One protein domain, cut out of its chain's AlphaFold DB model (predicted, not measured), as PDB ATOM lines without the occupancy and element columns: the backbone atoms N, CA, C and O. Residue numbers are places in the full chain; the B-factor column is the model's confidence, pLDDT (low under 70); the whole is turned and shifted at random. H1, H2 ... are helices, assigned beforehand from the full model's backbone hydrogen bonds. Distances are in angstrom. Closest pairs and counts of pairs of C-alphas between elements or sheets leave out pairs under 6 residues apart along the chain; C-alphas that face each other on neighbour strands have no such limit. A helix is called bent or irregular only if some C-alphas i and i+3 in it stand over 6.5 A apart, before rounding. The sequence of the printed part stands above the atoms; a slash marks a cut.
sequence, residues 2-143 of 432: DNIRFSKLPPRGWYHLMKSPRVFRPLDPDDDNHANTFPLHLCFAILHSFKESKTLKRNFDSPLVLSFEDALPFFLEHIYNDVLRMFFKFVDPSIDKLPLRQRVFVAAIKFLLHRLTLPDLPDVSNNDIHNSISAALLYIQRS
ATOM      1  N   ASP A   2     -45.217  38.357 -28.612       45.25
ATOM      2  CA  ASP A   2     -43.744  38.320 -28.641       45.25
ATOM      3  C   ASP A   2     -43.098  39.127 -27.508       45.25
ATOM      4  O   ASP A   2     -41.889  39.306 -27.472       45.25
ATOM      5  N   ASN A   3     -43.907  39.586 -26.542       54.25
ATOM      6  CA  ASN A   3     -43.473  40.459 -25.446       54.25
ATOM      7  C   ASN A   3     -43.913  39.962 -24.048       54.25
ATOM      8  O   ASN A   3     -44.104  40.741 -23.111       54.25
ATOM      9  N   ILE A   4     -44.103  38.643 -23.902       60.34
ATOM     10  CA  ILE A   4     -44.530  37.993 -22.646       60.34
ATOM     11  C   ILE A   4     -43.466  38.132 -21.549       60.34
ATOM     12  O   ILE A   4     -43.809  38.299 -20.383       60.34
ATOM     13  N   ARG A   5     -42.181  38.128 -21.924       55.12
ATOM     14  CA  ARG A   5     -41.046  38.132 -20.984       55.12
ATOM     15  C   ARG A   5     -40.952  39.406 -20.133       55.12
ATOM     16  O   ARG A   5     -40.449  39.353 -19.017       55.12
ATOM     17  N   PHE A   6     -41.456  40.536 -20.638       60.53
ATOM     18  CA  PHE A   6     -41.371  41.843 -19.967       60.53
ATOM     19  C   PHE A   6     -42.708  42.349 -19.416       60.53
ATOM     20  O   PHE A   6     -42.741  43.318 -18.658       60.53
ATOM     21  N   SER A   7     -43.811  41.694 -19.773       77.69
ATOM     22  CA  SER A   7     -45.136  42.052 -19.278       77.69
ATOM     23  C   SER A   7     -45.357  41.445 -17.895       77.69
ATOM     24  O   SER A   7     -44.929  40.323 -17.625       77.69
ATOM     25  N   LYS A   8     -46.048  42.165 -17.008       86.88
ATOM     26  CA  LYS A   8     -46.480  41.627 -15.716       86.88
ATOM     27  C   LYS A   8     -47.979  41.819 -15.552       86.88
ATOM     28  O   LYS A   8     -48.487  42.912 -15.790       86.88
ATOM     29  N   LEU A   9     -48.676  40.769 -15.132       86.50
ATOM     30  CA  LEU A   9     -50.122  40.771 -14.906       86.50
ATOM     31  C   LEU A   9     -50.464  39.929 -13.671       86.50
ATOM     32  O   LEU A   9     -49.687  39.048 -13.294       86.50
ATOM     33  N   PRO A  10     -51.632  40.155 -13.049       89.50
ATOM     34  CA  PRO A  10     -52.186  39.205 -12.093       89.50
ATOM     35  C   PRO A  10     -52.436  37.830 -12.743       89.50
ATOM     36  O   PRO A  10     -52.733  37.784 -13.944       89.50
ATOM     37  N   PRO A  11     -52.412  36.714 -11.987       88.00
ATOM     38  CA  PRO A  11     -52.677  35.373 -12.511       88.00
ATOM     39  C   PRO A  11     -53.969  35.248 -13.325       88.00
ATOM     40  O   PRO A  11     -53.955  34.670 -14.410       88.00
ATOM     41  N   ARG A  12     -55.072  35.857 -12.865       88.50
ATOM     42  CA  ARG A  12     -56.330  35.940 -13.631       88.50
ATOM     43  C   ARG A  12     -56.152  36.616 -14.990       88.50
ATOM     44  O   ARG A  12     -56.696  36.145 -15.985       88.50
ATOM     45  N   GLY A  13     -55.389  37.706 -15.034       88.88
ATOM     46  CA  GLY A  13     -55.095  38.432 -16.268       88.88
ATOM     47  C   GLY A  13     -54.342  37.554 -17.263       88.88
ATOM     48  O   GLY A  13     -54.752  37.440 -18.417       88.88
ATOM     49  N   TRP A  14     -53.305  36.854 -16.792       90.88
ATOM     50  CA  TRP A  14     -52.586  35.872 -17.603       90.88
ATOM     51  C   TRP A  14     -53.494  34.743 -18.089       90.88
ATOM     52  O   TRP A  14     -53.526  34.460 -19.282       90.88
ATOM     53  N   TYR A  15     -54.295  34.144 -17.210       90.44
ATOM     54  CA  TYR A  15     -55.227  33.081 -17.583       90.44
ATOM     55  C   TYR A  15     -56.212  33.503 -18.682       90.44
ATOM     56  O   TYR A  15     -56.421  32.760 -19.642       90.44
ATOM     57  N   HIS A  16     -56.783  34.709 -18.594       90.44
ATOM     58  CA  HIS A  16     -57.682  35.221 -19.631       90.44
ATOM     59  C   HIS A  16     -56.985  35.390 -20.984       90.44
ATOM     60  O   HIS A  16     -57.573  35.048 -22.011       90.44
ATOM     61  N   LEU A  17     -55.726  35.844 -20.999       88.62
ATOM     62  CA  LEU A  17     -54.933  35.895 -22.230       88.62
ATOM     63  C   LEU A  17     -54.703  34.496 -22.810       88.62
ATOM     64  O   LEU A  17     -54.853  34.295 -24.016       88.62
ATOM     65  N   MET A  18     -54.412  33.518 -21.952       88.12
ATOM     66  CA  MET A  18     -54.157  32.133 -22.355       88.12
ATOM     67  C   MET A  18     -55.400  31.444 -22.932       88.12
ATOM     68  O   MET A  18     -55.274  30.574 -23.788       88.12
ATOM     69  N   LYS A  19     -56.612  31.857 -22.541       86.69
ATOM     70  CA  LYS A  19     -57.866  31.323 -23.105       86.69
ATOM     71  C   LYS A  19     -58.187  31.814 -24.518       86.69
ATOM     72  O   LYS A  19     -59.172  31.361 -25.103       86.69
ATOM     73  N   SER A  20     -57.364  32.682 -25.106       86.00
ATOM     74  CA  SER A  20     -57.514  33.025 -26.519       86.00
ATOM     75  C   SER A  20     -57.354  31.772 -27.403       86.00
ATOM     76  O   SER A  20     -56.380  31.030 -27.258       86.00
ATOM     77  N   PRO A  21     -58.258  31.533 -28.375       76.25
ATOM     78  CA  PRO A  21     -58.291  30.300 -29.171       76.25
ATOM     79  C   PRO A  21     -57.044  30.084 -30.041       76.25
ATOM     80  O   PRO A  21     -56.851  29.006 -30.600       76.25
ATOM     81  N   ARG A  22     -56.193  31.107 -30.186       82.38
ATOM     82  CA  ARG A  22     -54.949  31.037 -30.960       82.38
ATOM     83  C   ARG A  22     -53.734  30.617 -30.132       82.38
ATOM     84  O   ARG A  22     -52.741  30.237 -30.735       82.38
ATOM     85  N   VAL A  23     -53.809  30.687 -28.799       85.50
ATOM     86  CA  VAL A  23     -52.678  30.406 -27.898       85.50
ATOM     87  C   VAL A  23     -52.312  28.928 -27.962       85.50
ATOM     88  O   VAL A  23     -51.191  28.591 -28.305       85.50
ATOM     89  N   PHE A  24     -53.283  28.054 -27.694       88.44
ATOM     90  CA  PHE A  24     -53.108  26.601 -27.630       88.44
ATOM     91  C   PHE A  24     -53.522  25.904 -28.921       88.44
ATOM     92  O   PHE A  24     -54.293  24.935 -28.900       88.44
ATOM     93  N   ARG A  25     -53.083  26.449 -30.058       89.12
ATOM     94  CA  ARG A  25     -53.201  25.739 -31.331       89.12
ATOM     95  C   ARG A  25     -52.288  24.515 -31.291       89.12
ATOM     96  O   ARG A  25     -51.177  24.641 -30.776       89.12
ATOM     97  N   PRO A  26     -52.743  23.360 -31.796       90.62
ATOM     98  CA  PRO A  26     -51.873  22.208 -31.904       90.62
ATOM     99  C   PRO A  26     -50.639  22.521 -32.736       90.62
ATOM    100  O   PRO A  26     -50.741  23.177 -33.774       90.62
ATOM    101  N   LEU A  27     -49.501  22.057 -32.248       90.62
ATOM    102  CA  LEU A  27     -48.220  22.165 -32.925       90.62
ATOM    103  C   LEU A  27     -47.992  20.918 -33.776       90.62
ATOM    104  O   LEU A  27     -48.399  19.819 -33.390       90.62
ATOM    105  N   ASP A  28     -47.350  21.111 -34.923       87.75
ATOM    106  CA  ASP A  28     -46.959  20.038 -35.827       87.75
ATOM    107  C   ASP A  28     -45.448  19.813 -35.729       87.75
ATOM    108  O   ASP A  28     -44.716  20.768 -35.977       87.75
ATOM    109  N   PRO A  29     -44.963  18.608 -35.372       85.06
ATOM    110  CA  PRO A  29     -43.528  18.321 -35.352       85.06
ATOM    111  C   PRO A  29     -42.848  18.569 -36.707       85.06
ATOM    112  O   PRO A  29     -41.677  18.931 -36.742       85.06
ATOM    113  N   ASP A  30     -43.589  18.406 -37.808       85.19
ATOM    114  CA  ASP A  30     -43.074  18.563 -39.174       85.19
ATOM    115  C   ASP A  30     -43.064  20.030 -39.660       85.19
ATOM    116  O   ASP A  30     -42.443  20.337 -40.676       85.19
ATOM    117  N   ASP A  31     -43.742  20.941 -38.950       83.94
ATOM    118  CA  ASP A  31     -43.876  22.372 -39.290       83.94
ATOM    119  C   ASP A  31     -43.672  23.259 -38.042       83.94
ATOM    120  O   ASP A  31     -44.379  24.241 -37.786       83.94
ATOM    121  N   ASP A  32     -42.726  22.871 -37.181       78.81
ATOM    122  CA  ASP A  32     -42.486  23.563 -35.917       78.81
ATOM    123  C   ASP A  32     -41.638  24.834 -36.108       78.81
ATOM    124  O   ASP A  32     -40.409  24.813 -36.096       78.81
ATOM    125  N   ASN A  33     -42.297  25.990 -36.209       78.31
ATOM    126  CA  ASN A  33     -41.634  27.292 -36.337       78.31
ATOM    127  C   ASN A  33     -40.726  27.624 -35.126       78.31
ATOM    128  O   ASN A  33     -41.209  27.952 -34.034       78.31
ATOM    129  N   HIS A  34     -39.401  27.608 -35.323       72.00
ATOM    130  CA  HIS A  34     -38.390  27.925 -34.295       72.00
ATOM    131  C   HIS A  34     -38.414  29.380 -33.809       72.00
ATOM    132  O   HIS A  34     -38.008  29.653 -32.682       72.00
ATOM    133  N   ALA A  35     -38.946  30.316 -34.603       75.50
ATOM    134  CA  ALA A  35     -39.093  31.710 -34.182       75.50
ATOM    135  C   ALA A  35     -40.218  31.895 -33.148       75.50
ATOM    136  O   ALA A  35     -40.244  32.892 -32.423       75.50
ATOM    137  N   ASN A  36     -41.154  30.942 -33.052       80.25
ATOM    138  CA  ASN A  36     -42.194  30.973 -32.035       80.25
ATOM    139  C   ASN A  36     -41.657  30.434 -30.702       80.25
ATOM    140  O   ASN A  36     -41.661  29.230 -30.436       80.25
ATOM    141  N   THR A  37     -41.234  31.349 -29.833       83.94
ATOM    142  CA  THR A  37     -40.667  31.012 -28.519       83.94
ATOM    143  C   THR A  37     -41.725  30.712 -27.459       83.94
ATOM    144  O   THR A  37     -41.393  30.211 -26.387       83.94
ATOM    145  N   PHE A  38     -43.010  30.980 -27.719       87.69
ATOM    146  CA  PHE A  38     -44.051  30.816 -26.704       87.69
ATOM    147  C   PHE A  38     -44.197  29.370 -26.192       87.69
ATOM    148  O   PHE A  38     -44.163  29.194 -24.972       87.69
ATOM    149  N   PRO A  39     -44.304  28.329 -27.047       90.88
ATOM    150  CA  PRO A  39     -44.352  26.944 -26.575       90.88
ATOM    151  C   PRO A  39     -43.132  26.557 -25.736       90.88
ATOM    152  O   PRO A  39     -43.267  25.854 -24.738       90.88
ATOM    153  N   LEU A  40     -41.956  27.080 -26.094       89.12
ATOM    154  CA  LEU A  40     -40.711  26.849 -25.368       89.12
ATOM    155  C   LEU A  40     -40.771  27.443 -23.950       89.12
ATOM    156  O   LEU A  40     -40.568  26.729 -22.970       89.12
ATOM    157  N   HIS A  41     -41.141  28.722 -23.834       88.06
ATOM    158  CA  HIS A  41     -41.318  29.394 -22.541       88.06
ATOM    159  C   HIS A  41     -42.405  28.739 -21.683       88.06
ATOM    160  O   HIS A  41     -42.248  28.613 -20.469       88.06
ATOM    161  N   LEU A  42     -43.495  28.283 -22.305       91.69
ATOM    162  CA  LEU A  42     -44.542  27.529 -21.623       91.69
ATOM    163  C   LEU A  42     -43.987  26.228 -21.028       91.69
ATOM    164  O   LEU A  42     -44.241  25.954 -19.858       91.69
ATOM    165  N   CYS A  43     -43.197  25.456 -21.780       92.69
ATOM    166  CA  CYS A  43     -42.560  24.241 -21.269       92.69
ATOM    167  C   CYS A  43     -41.602  24.525 -20.108       92.69
ATOM    168  O   CYS A  43     -41.664  23.823 -19.100       92.69
ATOM    169  N   PHE A  44     -40.771  25.567 -20.198       90.12
ATOM    170  CA  PHE A  44     -39.871  25.956 -19.103       90.12
ATOM    171  C   PHE A  44     -40.641  26.285 -17.826       90.12
ATOM    172  O   PHE A  44     -40.355  25.734 -16.762       90.12
ATOM    173  N   ALA A  45     -41.678  27.115 -17.942       88.62
ATOM    174  CA  ALA A  45     -42.523  27.487 -16.817       88.62
ATOM    175  C   ALA A  45     -43.265  26.272 -16.228       88.62
ATOM    176  O   ALA A  45     -43.361  26.140 -15.004       88.62
ATOM    177  N   ILE A  46     -43.746  25.350 -17.077       90.75
ATOM    178  CA  ILE A  46     -44.341  24.083 -16.635       90.75
ATOM    179  C   ILE A  46     -43.318  23.310 -15.809       90.75
ATOM    180  O   ILE A  46     -43.590  23.048 -14.645       90.75
ATOM    181  N   LEU A  47     -42.142  22.979 -16.347       89.50
ATOM    182  CA  LEU A  47     -41.163  22.148 -15.637       89.50
ATOM    183  C   LEU A  47     -40.672  22.810 -14.340       89.50
ATOM    184  O   LEU A  47     -40.568  22.144 -13.305       89.50
ATOM    185  N   HIS A  48     -40.472  24.130 -14.349       84.06
ATOM    186  CA  HIS A  48     -40.104  24.886 -13.153       84.06
ATOM    187  C   HIS A  48     -41.183  24.812 -12.061       84.06
ATOM    188  O   HIS A  48     -40.865  24.629 -10.884       84.06
ATOM    189  N   SER A  49     -42.469  24.849 -12.433       82.75
ATOM    190  CA  SER A  49     -43.573  24.747 -11.467       82.75
ATOM    191  C   SER A  49     -43.600  23.420 -10.690       82.75
ATOM    192  O   SER A  49     -44.111  23.366  -9.572       82.75
ATOM    193  N   PHE A  50     -43.021  22.348 -11.242       79.06
ATOM    194  CA  PHE A  50     -42.928  21.049 -10.567       79.06
ATOM    195  C   PHE A  50     -41.766  20.999  -9.569       79.06
ATOM    196  O   PHE A  50     -41.874  20.324  -8.543       79.06
ATOM    197  N   LYS A  51     -40.689  21.756  -9.821       71.75
ATOM    198  CA  LYS A  51     -39.538  21.890  -8.914       71.75
ATOM    199  C   LYS A  51     -39.915  22.588  -7.607       71.75
ATOM    200  O   LYS A  51     -39.394  22.236  -6.548       71.75
ATOM    201  N   GLU A  52     -40.825  23.556  -7.660       65.81
ATOM    202  CA  GLU A  52     -41.306  24.309  -6.499       65.81
ATOM    203  C   GLU A  52     -42.316  23.485  -5.679       65.81
ATOM    204  O   GLU A  52     -43.477  23.848  -5.515       65.81
ATOM    205  N   SER A  53     -41.866  22.347  -5.140       50.91
ATOM    206  CA  SER A  53     -42.667  21.335  -4.433       50.91
ATOM    207  C   SER A  53     -43.236  21.779  -3.075       50.91
ATOM    208  O   SER A  53     -43.531  20.943  -2.220       50.91
ATOM    209  N   LYS A  54     -43.395  23.082  -2.835       50.28
ATOM    210  CA  LYS A  54     -44.151  23.590  -1.693       50.28
ATOM    211  C   LYS A  54     -45.511  24.044  -2.191       50.28
ATOM    212  O   LYS A  54     -45.669  25.126  -2.748       50.28
ATOM    213  N   THR A  55     -46.471  23.169  -1.930       46.75
ATOM    214  CA  THR A  55     -47.920  23.355  -1.872       46.75
ATOM    215  C   THR A  55     -48.335  24.529  -0.971       46.75
ATOM    216  O   THR A  55     -49.155  24.381  -0.069       46.75
ATOM    217  N   LEU A  56     -47.833  25.744  -1.211       49.62
ATOM    218  CA  LEU A  56     -48.678  26.895  -0.936       49.62
ATOM    219  C   LEU A  56     -49.814  26.787  -1.945       49.62
ATOM    220  O   LEU A  56     -49.557  26.803  -3.147       49.62
ATOM    221  N   LYS A  57     -51.056  26.645  -1.472       57.28
ATOM    222  CA  LYS A  57     -52.238  26.885  -2.306       57.28
ATOM    223  C   LYS A  57     -52.095  28.299  -2.866       57.28
ATOM    224  O   LYS A  57     -52.356  29.279  -2.171       57.28
ATOM    225  N   ARG A  58     -51.572  28.400  -4.085       72.31
ATOM    226  CA  ARG A  58     -51.350  29.664  -4.773       72.31
ATOM    227  C   ARG A  58     -52.724  30.161  -5.190       72.31
ATOM    228  O   ARG A  58     -53.399  29.527  -5.991       72.31
ATOM    229  N   ASN A  59     -53.179  31.235  -4.552       78.94
ATOM    230  CA  ASN A  59     -54.517  31.759  -4.783       78.94
ATOM    231  C   ASN A  59     -54.600  32.340  -6.199       78.94
ATOM    232  O   ASN A  59     -53.967  33.358  -6.469       78.94
ATOM    233  N   PHE A  60     -55.393  31.721  -7.075       80.56
ATOM    234  CA  PHE A  60     -55.664  32.206  -8.431       80.56
ATOM    235  C   PHE A  60     -56.100  33.682  -8.462       80.56
ATOM    236  O   PHE A  60     -55.774  34.418  -9.392       80.56
ATOM    237  N   ASP A  61     -56.751  34.141  -7.394       84.12
ATOM    238  CA  ASP A  61     -57.267  35.503  -7.246       84.12
ATOM    239  C   ASP A  61     -56.243  36.464  -6.629       84.12
ATOM    240  O   ASP A  61     -56.582  37.576  -6.227       84.12
ATOM    241  N   SER A  62     -54.984  36.035  -6.525       82.31
ATOM    242  CA  SER A  62     -53.899  36.860  -6.016       82.31
ATOM    243  C   SER A  62     -53.792  38.164  -6.820       82.31
ATOM    244  O   SER A  62     -53.699  38.120  -8.049       82.31
ATOM    245  N   PRO A  63     -53.747  39.335  -6.159       84.25
ATOM    246  CA  PRO A  63     -53.551  40.612  -6.839       84.25
ATOM    247  C   PRO A  63     -52.090  40.824  -7.276       84.25
ATOM    248  O   PRO A  63     -51.776  41.858  -7.862       84.25
ATOM    249  N   LEU A  64     -51.186  39.881  -6.969       85.31
ATOM    250  CA  LEU A  64     -49.765  39.988  -7.288       85.31
ATOM    251  C   LEU A  64     -49.548  40.078  -8.795       85.31
ATOM    252  O   LEU A  64     -49.953  39.201  -9.551       85.31
ATOM    253  N   VAL A  65     -48.851  41.127  -9.217       87.19
ATOM    254  CA  VAL A  65     -48.493  41.368 -10.613       87.19
ATOM    255  C   VAL A  65     -47.171  40.662 -10.903       87.19
ATOM    256  O   VAL A  65     -46.108  41.087 -10.449       87.19
ATOM    257  N   LEU A  66     -47.255  39.555 -11.635       85.50
ATOM    258  CA  LEU A  66     -46.169  38.600 -11.835       85.50
ATOM    259  C   LEU A  66     -45.807  38.486 -13.317       85.50
ATOM    260  O   LEU A  66     -46.637  38.746 -14.197       85.50
ATOM    261  N   SER A  67     -44.566  38.080 -13.591       87.25
ATOM    262  CA  SER A  67     -44.196  37.610 -14.928       87.25
ATOM    263  C   SER A  67     -45.013  36.357 -15.277       87.25
ATOM    264  O   SER A  67     -45.603  35.730 -14.396       87.25
ATOM    265  N   PHE A  68     -45.071  35.983 -16.555       85.62
ATOM    266  CA  PHE A  68     -45.805  34.782 -16.959       85.62
ATOM    267  C   PHE A  68     -45.284  33.511 -16.269       85.62
ATOM    268  O   PHE A  68     -46.085  32.721 -15.772       85.62
ATOM    269  N   GLU A  69     -43.962  33.342 -16.198       84.12
ATOM    270  CA  GLU A  69     -43.323  32.163 -15.598       84.12
ATOM    271  C   GLU A  69     -43.662  32.048 -14.102       84.12
ATOM    272  O   GLU A  69     -44.037  30.975 -13.630       84.12
ATOM    273  N   ASP A  70     -43.653  33.176 -13.383       83.94
ATOM    274  CA  ASP A  70     -44.000  33.241 -11.958       83.94
ATOM    275  C   ASP A  70     -45.510  33.084 -11.700       83.94
ATOM    276  O   ASP A  70     -45.932  32.596 -10.646       83.94
ATOM    277  N   ALA A  71     -46.342  33.521 -12.650       87.12
ATOM    278  CA  ALA A  71     -47.796  33.460 -12.552       87.12
ATOM    279  C   ALA A  71     -48.359  32.080 -12.911       87.12
ATOM    280  O   ALA A  71     -49.396  31.697 -12.371       87.12
ATOM    281  N   LEU A  72     -47.706  31.329 -13.804       87.50
ATOM    282  CA  LEU A  72     -48.207  30.049 -14.312       87.50
ATOM    283  C   LEU A  72     -48.623  29.066 -13.201       87.50
ATOM    284  O   LEU A  72     -49.726  28.520 -13.291       87.50
ATOM    285  N   PRO A  73     -47.854  28.875 -12.109       86.19
ATOM    286  CA  PRO A  73     -48.228  27.951 -11.036       86.19
ATOM    287  C   PRO A  73     -49.562  28.274 -10.339       86.19
ATOM    288  O   PRO A  73     -50.108  27.414  -9.658       86.19
ATOM    289  N   PHE A  74     -50.095  29.493 -10.484       86.75
ATOM    290  CA  PHE A  74     -51.381  29.903  -9.907       86.75
ATOM    291  C   PHE A  74     -52.593  29.444 -10.729       86.75
ATOM    292  O   PHE A  74     -53.705  29.445 -10.210       86.75
ATOM    293  N   PHE A  75     -52.408  29.110 -12.010       88.38
ATOM    294  CA  PHE A  75     -53.516  28.776 -12.914       88.38
ATOM    295  C   PHE A  75     -53.246  27.596 -13.851       88.38
ATOM    296  O   PHE A  75     -54.111  27.259 -14.659       88.38
ATOM    297  N   LEU A  76     -52.077  26.959 -13.751       88.19
ATOM    298  CA  LEU A  76     -51.668  25.852 -14.614       88.19
ATOM    299  C   LEU A  76     -52.710  24.720 -14.651       88.19
ATOM    300  O   LEU A  76     -53.018  24.194 -15.721       88.19
ATOM    301  N   GLU A  77     -53.326  24.403 -13.509       88.06
ATOM    302  CA  GLU A  77     -54.356  23.360 -13.414       88.06
ATOM    303  C   GLU A  77     -55.588  23.639 -14.291       88.06
ATOM    304  O   GLU A  77     -56.221  22.710 -14.790       88.06
ATOM    305  N   HIS A  78     -55.896  24.912 -14.553       90.25
ATOM    306  CA  HIS A  78     -57.038  25.331 -15.371       90.25
ATOM    307  C   HIS A  78     -56.778  25.279 -16.884       90.25
ATOM    308  O   HIS A  78     -57.701  25.492 -17.681       90.25
ATOM    309  N   ILE A  79     -55.532  25.030 -17.291       91.44
ATOM    310  CA  ILE A  79     -55.117  24.998 -18.698       91.44
ATOM    311  C   ILE A  79     -54.464  23.675 -19.101       91.44
ATOM    312  O   ILE A  79     -54.050  23.547 -20.248       91.44
ATOM    313  N   TYR A  80     -54.398  22.665 -18.226       92.00
ATOM    314  CA  TYR A  80     -53.762  21.385 -18.557       92.00
ATOM    315  C   TYR A  80     -54.291  20.750 -19.851       92.00
ATOM    316  O   TYR A  80     -53.501  20.334 -20.691       92.00
ATOM    317  N   ASN A  81     -55.613  20.711 -20.045       92.62
ATOM    318  CA  ASN A  81     -56.206  20.158 -21.268       92.62
ATOM    319  C   ASN A  81     -55.819  20.962 -22.514       92.62
ATOM    320  O   ASN A  81     -55.578  20.383 -23.571       92.62
ATOM    321  N   ASP A  82     -55.730  22.287 -22.391       94.00
ATOM    322  CA  ASP A  82     -55.325  23.154 -23.495       94.00
ATOM    323  C   ASP A  82     -53.843  22.943 -23.846       94.00
ATOM    324  O   ASP A  82     -53.488  22.847 -25.020       94.00
ATOM    325  N   VAL A  83     -52.990  22.787 -22.828       93.56
ATOM    326  CA  VAL A  83     -51.568  22.453 -22.978       93.56
ATOM    327  C   VAL A  83     -51.393  21.089 -23.649       93.56
ATOM    328  O   VAL A  83     -50.642  20.974 -24.613       93.56
ATOM    329  N   LEU A  84     -52.116  20.057 -23.205       93.81
ATOM    330  CA  LEU A  84     -52.063  18.739 -23.848       93.81
ATOM    331  C   LEU A  84     -52.536  18.789 -25.295       93.81
ATOM    332  O   LEU A  84     -51.916  18.179 -26.158       93.81
ATOM    333  N   ARG A  85     -53.593  19.554 -25.581       93.31
ATOM    334  CA  ARG A  85     -54.062  19.758 -26.954       93.31
ATOM    335  C   ARG A  85     -53.012  20.458 -27.816       93.31
ATOM    336  O   ARG A  85     -52.935  20.169 -29.003       93.31
ATOM    337  N   MET A  86     -52.217  21.369 -27.260       94.44
ATOM    338  CA  MET A  86     -51.108  21.987 -27.992       94.44
ATOM    339  C   MET A  86     -50.039  20.949 -28.369       94.44
ATOM    340  O   MET A  86     -49.586  20.934 -29.511       94.44
ATOM    341  N   PHE A  87     -49.668  20.073 -27.433       94.19
ATOM    342  CA  PHE A  87     -48.543  19.144 -27.585       94.19
ATOM    343  C   PHE A  87     -48.932  17.719 -28.010       94.19
ATOM    344  O   PHE A  87     -48.093  16.822 -27.971       94.19
ATOM    345  N   PHE A  88     -50.181  17.487 -28.418       91.62
ATOM    346  CA  PHE A  88     -50.721  16.132 -28.580       91.62
ATOM    347  C   PHE A  88     -49.938  15.261 -29.577       91.62
ATOM    348  O   PHE A  88     -49.877  14.051 -29.395       91.62
ATOM    349  N   LYS A  89     -49.323  15.859 -30.608       91.69
ATOM    350  CA  LYS A  89     -48.524  15.144 -31.616       91.69
ATOM    351  C   LYS A  89     -47.145  14.688 -31.117       91.69
ATOM    352  O   LYS A  89     -46.528  13.850 -31.759       91.69
ATOM    353  N   PHE A  90     -46.657  15.217 -29.991       88.62
ATOM    354  CA  PHE A  90     -45.342  14.867 -29.426       88.62
ATOM    355  C   PHE A  90     -45.399  13.726 -28.407       88.62
ATOM    356  O   PHE A  90     -44.361  13.236 -27.959       88.62
ATOM    357  N   VAL A  91     -46.601  13.334 -27.987       86.81
ATOM    358  CA  VAL A  91     -46.814  12.353 -26.922       86.81
ATOM    359  C   VAL A  91     -47.488  11.103 -27.456       86.81
ATOM    360  O   VAL A  91     -48.408  11.170 -28.265       86.81
ATOM    361  N   ASP A  92     -47.032   9.954 -26.970       82.56
ATOM    362  CA  ASP A  92     -47.643   8.669 -27.286       82.56
ATOM    363  C   ASP A  92     -48.962   8.491 -26.501       82.56
ATOM    364  O   ASP A  92     -49.017   8.881 -25.330       82.56
ATOM    365  N   PRO A  93     -50.008   7.868 -27.079       82.75
ATOM    366  CA  PRO A  93     -51.280   7.622 -26.390       82.75
ATOM    367  C   PRO A  93     -51.161   6.858 -25.060       82.75
ATOM    368  O   PRO A  93     -52.041   6.952 -24.205       82.75
ATOM    369  N   SER A  94     -50.072   6.117 -24.836       77.88
ATOM    370  CA  SER A  94     -49.793   5.422 -23.572       77.88
ATOM    371  C   SER A  94     -49.811   6.335 -22.343       77.88
ATOM    372  O   SER A  94     -50.122   5.854 -21.248       77.88
ATOM    373  N   ILE A  95     -49.570   7.646 -22.499       81.62
ATOM    374  CA  ILE A  95     -49.635   8.599 -21.382       81.62
ATOM    375  C   ILE A  95     -51.064   8.858 -20.892       81.62
ATOM    376  O   ILE A  95     -51.237   9.427 -19.819       81.62
ATOM    377  N   ASP A  96     -52.105   8.461 -21.629       84.00
ATOM    378  CA  ASP A  96     -53.501   8.753 -21.271       84.00
ATOM    379  C   ASP A  96     -53.941   8.115 -19.951       84.00
ATOM    380  O   ASP A  96     -54.873   8.596 -19.307       84.00
ATOM    381  N   LYS A  97     -53.223   7.077 -19.511       82.44
ATOM    382  CA  LYS A  97     -53.425   6.413 -18.219       82.44
ATOM    383  C   LYS A  97     -52.926   7.241 -17.030       82.44
ATOM    384  O   LYS A  97     -53.196   6.881 -15.889       82.44
ATOM    385  N   LEU A  98     -52.200   8.329 -17.280       84.50
ATOM    386  CA  LEU A  98     -51.592   9.138 -16.235       84.50
ATOM    387  C   LEU A  98     -52.504  10.239 -15.700       84.50
ATOM    388  O   LEU A  98     -53.288  10.830 -16.451       84.50
ATOM    389  N   PRO A  99     -52.326  10.617 -14.420       88.25
ATOM    390  CA  PRO A  99     -52.830  11.871 -13.893       88.25
ATOM    391  C   PRO A  99     -52.519  13.038 -14.832       88.25
ATOM    392  O   PRO A  99     -51.394  13.204 -15.308       88.25
ATOM    393  N   LEU A 100     -53.518  13.894 -15.055       88.25
ATOM    394  CA  LEU A 100     -53.464  14.998 -16.016       88.25
ATOM    395  C   LEU A 100     -52.214  15.885 -15.856       88.25
ATOM    396  O   LEU A 100     -51.577  16.274 -16.833       88.25
ATOM    397  N   ARG A 101     -51.821  16.137 -14.604       87.50
ATOM    398  CA  ARG A 101     -50.605  16.872 -14.251       87.50
ATOM    399  C   ARG A 101     -49.334  16.199 -14.790       87.50
ATOM    400  O   ARG A 101     -48.486  16.873 -15.365       87.50
ATOM    401  N   GLN A 102     -49.198  14.884 -14.629       87.62
ATOM    402  CA  GLN A 102     -48.038  14.136 -15.127       87.62
ATOM    403  C   GLN A 102     -48.021  14.090 -16.657       87.62
ATOM    404  O   GLN A 102     -46.964  14.267 -17.251       87.62
ATOM    405  N   ARG A 103     -49.185  13.962 -17.309       91.19
ATOM    406  CA  ARG A 103     -49.290  14.033 -18.780       91.19
ATOM    407  C   ARG A 103     -48.706  15.330 -19.325       91.19
ATOM    408  O   ARG A 103     -47.939  15.301 -20.279       91.19
ATOM    409  N   VAL A 104     -49.033  16.459 -18.693       92.12
ATOM    410  CA  VAL A 104     -48.513  17.778 -19.086       92.12
ATOM    411  C   VAL A 104     -47.007  17.884 -18.868       92.12
ATOM    412  O   VAL A 104     -46.306  18.431 -19.715       92.12
ATOM    413  N   PHE A 105     -46.499  17.320 -17.772       91.06
ATOM    414  CA  PHE A 105     -45.063  17.246 -17.513       91.06
ATOM    415  C   PHE A 105     -44.325  16.442 -18.594       91.06
ATOM    416  O   PHE A 105     -43.350  16.926 -19.164       91.06
ATOM    417  N   VAL A 106     -44.830  15.251 -18.933       91.50
ATOM    418  CA  VAL A 106     -44.265  14.403 -19.994       91.50
ATOM    419  C   VAL A 106     -44.334  15.100 -21.353       91.50
ATOM    420  O   VAL A 106     -43.338  15.123 -22.072       91.50
ATOM    421  N   ALA A 107     -45.468  15.721 -21.688       93.62
ATOM    422  CA  ALA A 107     -45.634  16.464 -22.935       93.62
ATOM    423  C   ALA A 107     -44.630  17.613 -23.072       93.62
ATOM    424  O   ALA A 107     -44.055  17.798 -24.144       93.62
ATOM    425  N   ALA A 108     -44.368  18.339 -21.980       94.06
ATOM    426  CA  ALA A 108     -43.367  19.395 -21.972       94.06
ATOM    427  C   ALA A 108     -41.958  18.842 -22.239       94.06
ATOM    428  O   ALA A 108     -41.272  19.365 -23.110       94.06
ATOM    429  N   ILE A 109     -41.543  17.760 -21.564       92.62
ATOM    430  CA  ILE A 109     -40.235  17.128 -21.824       92.62
ATOM    431  C   ILE A 109     -40.137  16.660 -23.278       92.62
ATOM    432  O   ILE A 109     -39.145  16.938 -23.941       92.62
ATOM    433  N   LYS A 110     -41.170  15.990 -23.795       92.19
ATOM    434  CA  LYS A 110     -41.203  15.473 -25.171       92.19
ATOM    435  C   LYS A 110     -41.050  16.571 -26.217       92.19
ATOM    436  O   LYS A 110     -40.272  16.417 -27.153       92.19
ATOM    437  N   PHE A 111     -41.744  17.689 -26.026       92.44
ATOM    438  CA  PHE A 111     -41.592  18.854 -26.887       92.44
ATOM    439  C   PHE A 111     -40.179  19.451 -26.809       92.44
ATOM    440  O   PHE A 111     -39.586  19.767 -27.837       92.44
ATOM    441  N   LEU A 112     -39.611  19.571 -25.604       91.38
ATOM    442  CA  LEU A 112     -38.243  20.063 -25.425       91.38
ATOM    443  C   LEU A 112     -37.202  19.154 -26.092       91.38
ATOM    444  O   LEU A 112     -36.290  19.656 -26.744       91.38
ATOM    445  N   LEU A 113     -37.359  17.833 -25.977       89.06
ATOM    446  CA  LEU A 113     -36.508  16.866 -26.670       89.06
ATOM    447  C   LEU A 113     -36.618  17.018 -28.189       89.06
ATOM    448  O   LEU A 113     -35.592  17.069 -28.857       89.06
ATOM    449  N   HIS A 114     -37.830  17.171 -28.733       88.31
ATOM    450  CA  HIS A 114     -38.016  17.460 -30.157       88.31
ATOM    451  C   HIS A 114     -37.283  18.745 -30.576       88.31
ATOM    452  O   HIS A 114     -36.513  18.723 -31.533       88.31
ATOM    453  N   ARG A 115     -37.439  19.842 -29.823       86.06
ATOM    454  CA  ARG A 115     -36.744  21.114 -30.090       86.06
ATOM    455  C   ARG A 115     -35.223  20.981 -30.120       86.06
ATOM    456  O   ARG A 115     -34.593  21.653 -30.928       86.06
ATOM    457  N   LEU A 116     -34.639  20.116 -29.290       81.88
ATOM    458  CA  LEU A 116     -33.194  19.866 -29.308       81.88
ATOM    459  C   LEU A 116     -32.721  19.104 -30.548       81.88
ATOM    460  O   LEU A 116     -31.551  19.211 -30.900       81.88
ATOM    461  N   THR A 117     -33.597  18.344 -31.209       79.06
ATOM    462  CA  THR A 117     -33.233  17.616 -32.437       79.06
ATOM    463  C   THR A 117     -33.213  18.499 -33.686       79.06
ATOM    464  O   THR A 117     -32.763  18.054 -34.740       79.06
ATOM    465  N   LEU A 118     -33.688  19.743 -33.582       79.25
ATOM    466  CA  LEU A 118     -33.827  20.655 -34.713       79.25
ATOM    467  C   LEU A 118     -32.497  21.389 -34.985       79.25
ATOM    468  O   LEU A 118     -31.883  21.902 -34.048       79.25
ATOM    469  N   PRO A 119     -32.041  21.457 -36.250       67.75
ATOM    470  CA  PRO A 119     -30.694  21.919 -36.601       67.75
ATOM    471  C   PRO A 119     -30.457  23.427 -36.404       67.75
ATOM    472  O   PRO A 119     -29.317  23.830 -36.197       67.75
ATOM    473  N   ASP A 120     -31.511  24.250 -36.423       68.19
ATOM    474  CA  ASP A 120     -31.415  25.722 -36.426       68.19
ATOM    475  C   ASP A 120     -31.710  26.366 -35.056       68.19
ATOM    476  O   ASP A 120     -32.063  27.547 -34.962       68.19
ATOM    477  N   LEU A 121     -31.618  25.597 -33.966       68.25
ATOM    478  CA  LEU A 121     -31.921  26.119 -32.638       68.25
ATOM    479  C   LEU A 121     -30.792  27.050 -32.135       68.25
ATOM    480  O   LEU A 121     -29.639  26.625 -32.084       68.25
ATOM    481  N   PRO A 122     -31.089  28.289 -31.691       67.88
ATOM    482  CA  PRO A 122     -30.074  29.182 -31.132       67.88
ATOM    483  C   PRO A 122     -29.381  28.584 -29.896       67.88
ATOM    484  O   PRO A 122     -30.056  28.054 -29.010       67.88
ATOM    485  N   ASP A 123     -28.064  28.777 -29.762       67.00
ATOM    486  CA  ASP A 123     -27.259  28.247 -28.641       67.00
ATOM    487  C   ASP A 123     -27.813  28.614 -27.253       67.00
ATOM    488  O   ASP A 123     -27.808  27.805 -26.325       67.00
ATOM    489  N   VAL A 124     -28.348  29.831 -27.102       61.97
ATOM    490  CA  VAL A 124     -28.951  30.293 -25.839       61.97
ATOM    491  C   VAL A 124     -30.194  29.470 -25.491       61.97
ATOM    492  O   VAL A 124     -30.369  29.063 -24.343       61.97
ATOM    493  N   SER A 125     -31.037  29.175 -26.484       72.75
ATOM    494  CA  SER A 125     -32.209  28.317 -26.303       72.75
ATOM    495  C   SER A 125     -31.797  26.881 -25.993       72.75
ATOM    496  O   SER A 125     -32.434  26.246 -25.162       72.75
ATOM    497  N   ASN A 126     -30.705  26.394 -26.582       78.38
ATOM    498  CA  ASN A 126     -30.170  25.064 -26.308       78.38
ATOM    499  C   ASN A 126     -29.790  24.891 -24.820       78.38
ATOM    500  O   ASN A 126     -30.264  23.974 -24.143       78.38
ATOM    501  N   ASN A 127     -29.031  25.840 -24.259       82.00
ATOM    502  CA  ASN A 127     -28.641  25.807 -22.845       82.00
ATOM    503  C   ASN A 127     -29.850  25.894 -21.889       82.00
ATOM    504  O   ASN A 127     -29.912  25.167 -20.895       82.00
ATOM    505  N   ASP A 128     -30.837  26.741 -22.194       84.19
ATOM    506  CA  ASP A 128     -32.060  26.861 -21.389       84.19
ATOM    507  C   ASP A 128     -32.893  25.566 -21.403       84.19
ATOM    508  O   ASP A 128     -33.446  25.167 -20.368       84.19
ATOM    509  N   ILE A 129     -32.940  24.863 -22.543       86.88
ATOM    510  CA  ILE A 129     -33.598  23.556 -22.629       86.88
ATOM    511  C   ILE A 129     -32.862  22.519 -21.780       86.88
ATOM    512  O   ILE A 129     -33.504  21.854 -20.965       86.88
ATOM    513  N   HIS A 130     -31.538  22.403 -21.912       85.88
ATOM    514  CA  HIS A 130     -30.748  21.470 -21.105       85.88
ATOM    515  C   HIS A 130     -30.944  21.705 -19.600       85.88
ATOM    516  O   HIS A 130     -31.202  20.760 -18.855       85.88
ATOM    517  N   ASN A 131     -30.914  22.963 -19.152       85.69
ATOM    518  CA  ASN A 131     -31.162  23.313 -17.750       85.69
ATOM    519  C   ASN A 131     -32.575  22.931 -17.290       85.69
ATOM    520  O   ASN A 131     -32.758  22.452 -16.167       85.69
ATOM    521  N   SER A 132     -33.573  23.111 -18.157       88.56
ATOM    522  CA  SER A 132     -34.963  22.748 -17.871       88.56
ATOM    523  C   SER A 132     -35.155  21.232 -17.770       88.56
ATOM    524  O   SER A 132     -35.839  20.765 -16.857       88.56
ATOM    525  N   ILE A 133     -34.506  20.454 -18.644       90.12
ATOM    526  CA  ILE A 133     -34.494  18.985 -18.571       90.12
ATOM    527  C   ILE A 133     -33.793  18.525 -17.288       90.12
ATOM    528  O   ILE A 133     -34.362  17.735 -16.541       90.12
ATOM    529  N   SER A 134     -32.625  19.077 -16.952       87.00
ATOM    530  CA  SER A 134     -31.921  18.759 -15.700       87.00
ATOM    531  C   SER A 134     -32.771  19.058 -14.460       87.00
ATOM    532  O   SER A 134     -32.822  18.266 -13.518       87.00
ATOM    533  N   ALA A 135     -33.511  20.172 -14.455       85.31
ATOM    534  CA  ALA A 135     -34.452  20.484 -13.381       85.31
ATOM    535  C   ALA A 135     -35.608  19.469 -13.292       85.31
ATOM    536  O   ALA A 135     -36.021  19.108 -12.186       85.31
ATOM    537  N   ALA A 136     -36.107  18.993 -14.434       89.44
ATOM    538  CA  ALA A 136     -37.130  17.956 -14.503       89.44
ATOM    539  C   ALA A 136     -36.613  16.598 -13.992       89.44
ATOM    540  O   ALA A 136     -37.314  15.933 -13.230       89.44
ATOM    541  N   LEU A 137     -35.374  16.222 -14.321       89.12
ATOM    542  CA  LEU A 137     -34.719  15.011 -13.810       89.12
ATOM    543  C   LEU A 137     -34.584  15.041 -12.283       89.12
ATOM    544  O   LEU A 137     -34.951  14.078 -11.610       89.12
ATOM    545  N   LEU A 138     -34.172  16.180 -11.716       83.94
ATOM    546  CA  LEU A 138     -34.134  16.376 -10.262       83.94
ATOM    547  C   LEU A 138     -35.521  16.243  -9.617       83.94
ATOM    548  O   LEU A 138     -35.635  15.760  -8.489       83.94
ATOM    549  N   TYR A 139     -36.583  16.680 -10.301       84.62
ATOM    550  CA  TYR A 139     -37.951  16.465  -9.831       84.62
ATOM    551  C   TYR A 139     -38.319  14.976  -9.839       84.62
ATOM    552  O   TYR A 139     -38.788  14.483  -8.812       84.62
ATOM    553  N   ILE A 140     -38.061  14.257 -10.938       86.69
ATOM    554  CA  ILE A 140     -38.326  12.812 -11.047       86.69
ATOM    555  C   ILE A 140     -37.597  12.066  -9.924       86.69
ATOM    556  O   ILE A 140     -38.228  11.326  -9.172       86.69
ATOM    557  N   GLN A 141     -36.310  12.351  -9.718       83.81
ATOM    558  CA  GLN A 141     -35.505  11.759  -8.647       83.81
ATOM    559  C   GLN A 141     -36.102  12.008  -7.249       83.81
ATOM    560  O   GLN A 141     -36.118  11.122  -6.397       83.81
ATOM    561  N   ARG A 142     -36.628  13.215  -6.996       78.50
ATOM    562  CA  ARG A 142     -37.235  13.594  -5.706       78.50
ATOM    563  C   ARG A 142     -38.666  13.110  -5.521       78.50
ATOM    564  O   ARG A 142     -39.131  13.084  -4.381       78.50
ATOM    565  N   SER A 143     -39.366  12.751  -6.598       68.44
ATOM    566  CA  SER A 143     -40.802  12.425  -6.590       68.44
ATOM    567  C   SER A 143     -41.174  11.145  -5.816       68.44
ATOM    568  O   SER A 143     -42.352  10.823  -5.706       68.44
TER     569      SER A 143
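Overview. This is residues 2 to 143 of the 432 residues of an uncharacterized protein of Armillaria gallica (UniProt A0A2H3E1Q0). The longest helix, H7, runs beside H2 in the middle of the domain, and H6 crosses H2, so that the centres of H2, H6 and H7 make a triangle. H3 packs on H2 and H1 on H3, while H4 packs on H6 and short H5 lies far from the middle. The printed part has 142 residues with seven named helices, H1 to H7 in order, and no named strand; the class is all helix. It is compact, with a radius of gyration of the C-alphas of 14.7 A, and spans 42 by 34 by 27 A.

Along the chain. H7, residues 123 to 142, is 29.0 A long, from C-alpha 123 at (-27.259, 28.247, -28.641) to C-alpha 142 at (-37.235, 13.594, -5.706). H6, residues 100 to 116, measures 24.7 A; H2, residues 38 to 51, 20.4 A; H4, residues 80 to 90, 15.2 A. H1, residues 11 to 18, begins with C-alpha 11 at (-52.677, 35.373, -12.511). H3 holds residues 68 to 74 and H5 residues 93 to 97. H4 is irregular, with C-alphas 86 and 89 8.2 A apart; H3 and H5 are only just irregular, with 6.8 A between C-alphas 70 and 73 and 6.54 A between C-alphas 94 and 97.

Arrangement. H7 touches H2 at a shallow tilt of 29 degrees, the same way; the closest C-alphas, of Lys 51 and Tyr 139, are 5.7 A apart. H6 and H7 form a helical hairpin at a shallow tilt of 34 degrees, only just short of steep; H6 touches H7 with residues 109 to 116 alone, closest at the C-alphas of Leu 112 and Ile 129, 6.4 A. H2 and H6 are the hubs, touching 3 helices each; they touch at a steep tilt of 52 degrees, opposite ways, closest at the C-alphas of Cys 43 and Ala 108, 5.0 A. H3 touches H2, closest at the C-alphas of Ala 45 and Glu 69, 4.9 A, and H1, at those of Pro 11 and Ala 71, 5.2 A. H4 touches H6, closest at the C-alphas of Phe 90 and Lys 110, 6.0 A. H5 is close to H6 but not clearly touching, with the C-alphas of Ile 95 and Arg 103 6.0 A apart. The helix packing is mostly crossed, only just: 2 of 6 touching pairs are at a shallow tilt. H1 and H7 are apart. Every O i to N i+4 pair is within hydrogen-bond range in H1, H6 and H7; the counts are 8 of 10 in H2, 5 of 7 in H4, 1 of 3 in H3 and 0 of 1 in H5, with O i to N i+3 counts of 2 of 4 in H3 and 1 of 2 in H5.

Size, cuts and confidence. The two C-alphas farthest apart, of Pro 63 and Pro 119, are 41.9 A apart. The printed part has no cut. The links H1 to H2 and H2 to H3 are long. The mean pLDDT of the printed part is 83.0; residues 2 to 6, 52 to 57, 119 to 124 and 143 are under 70.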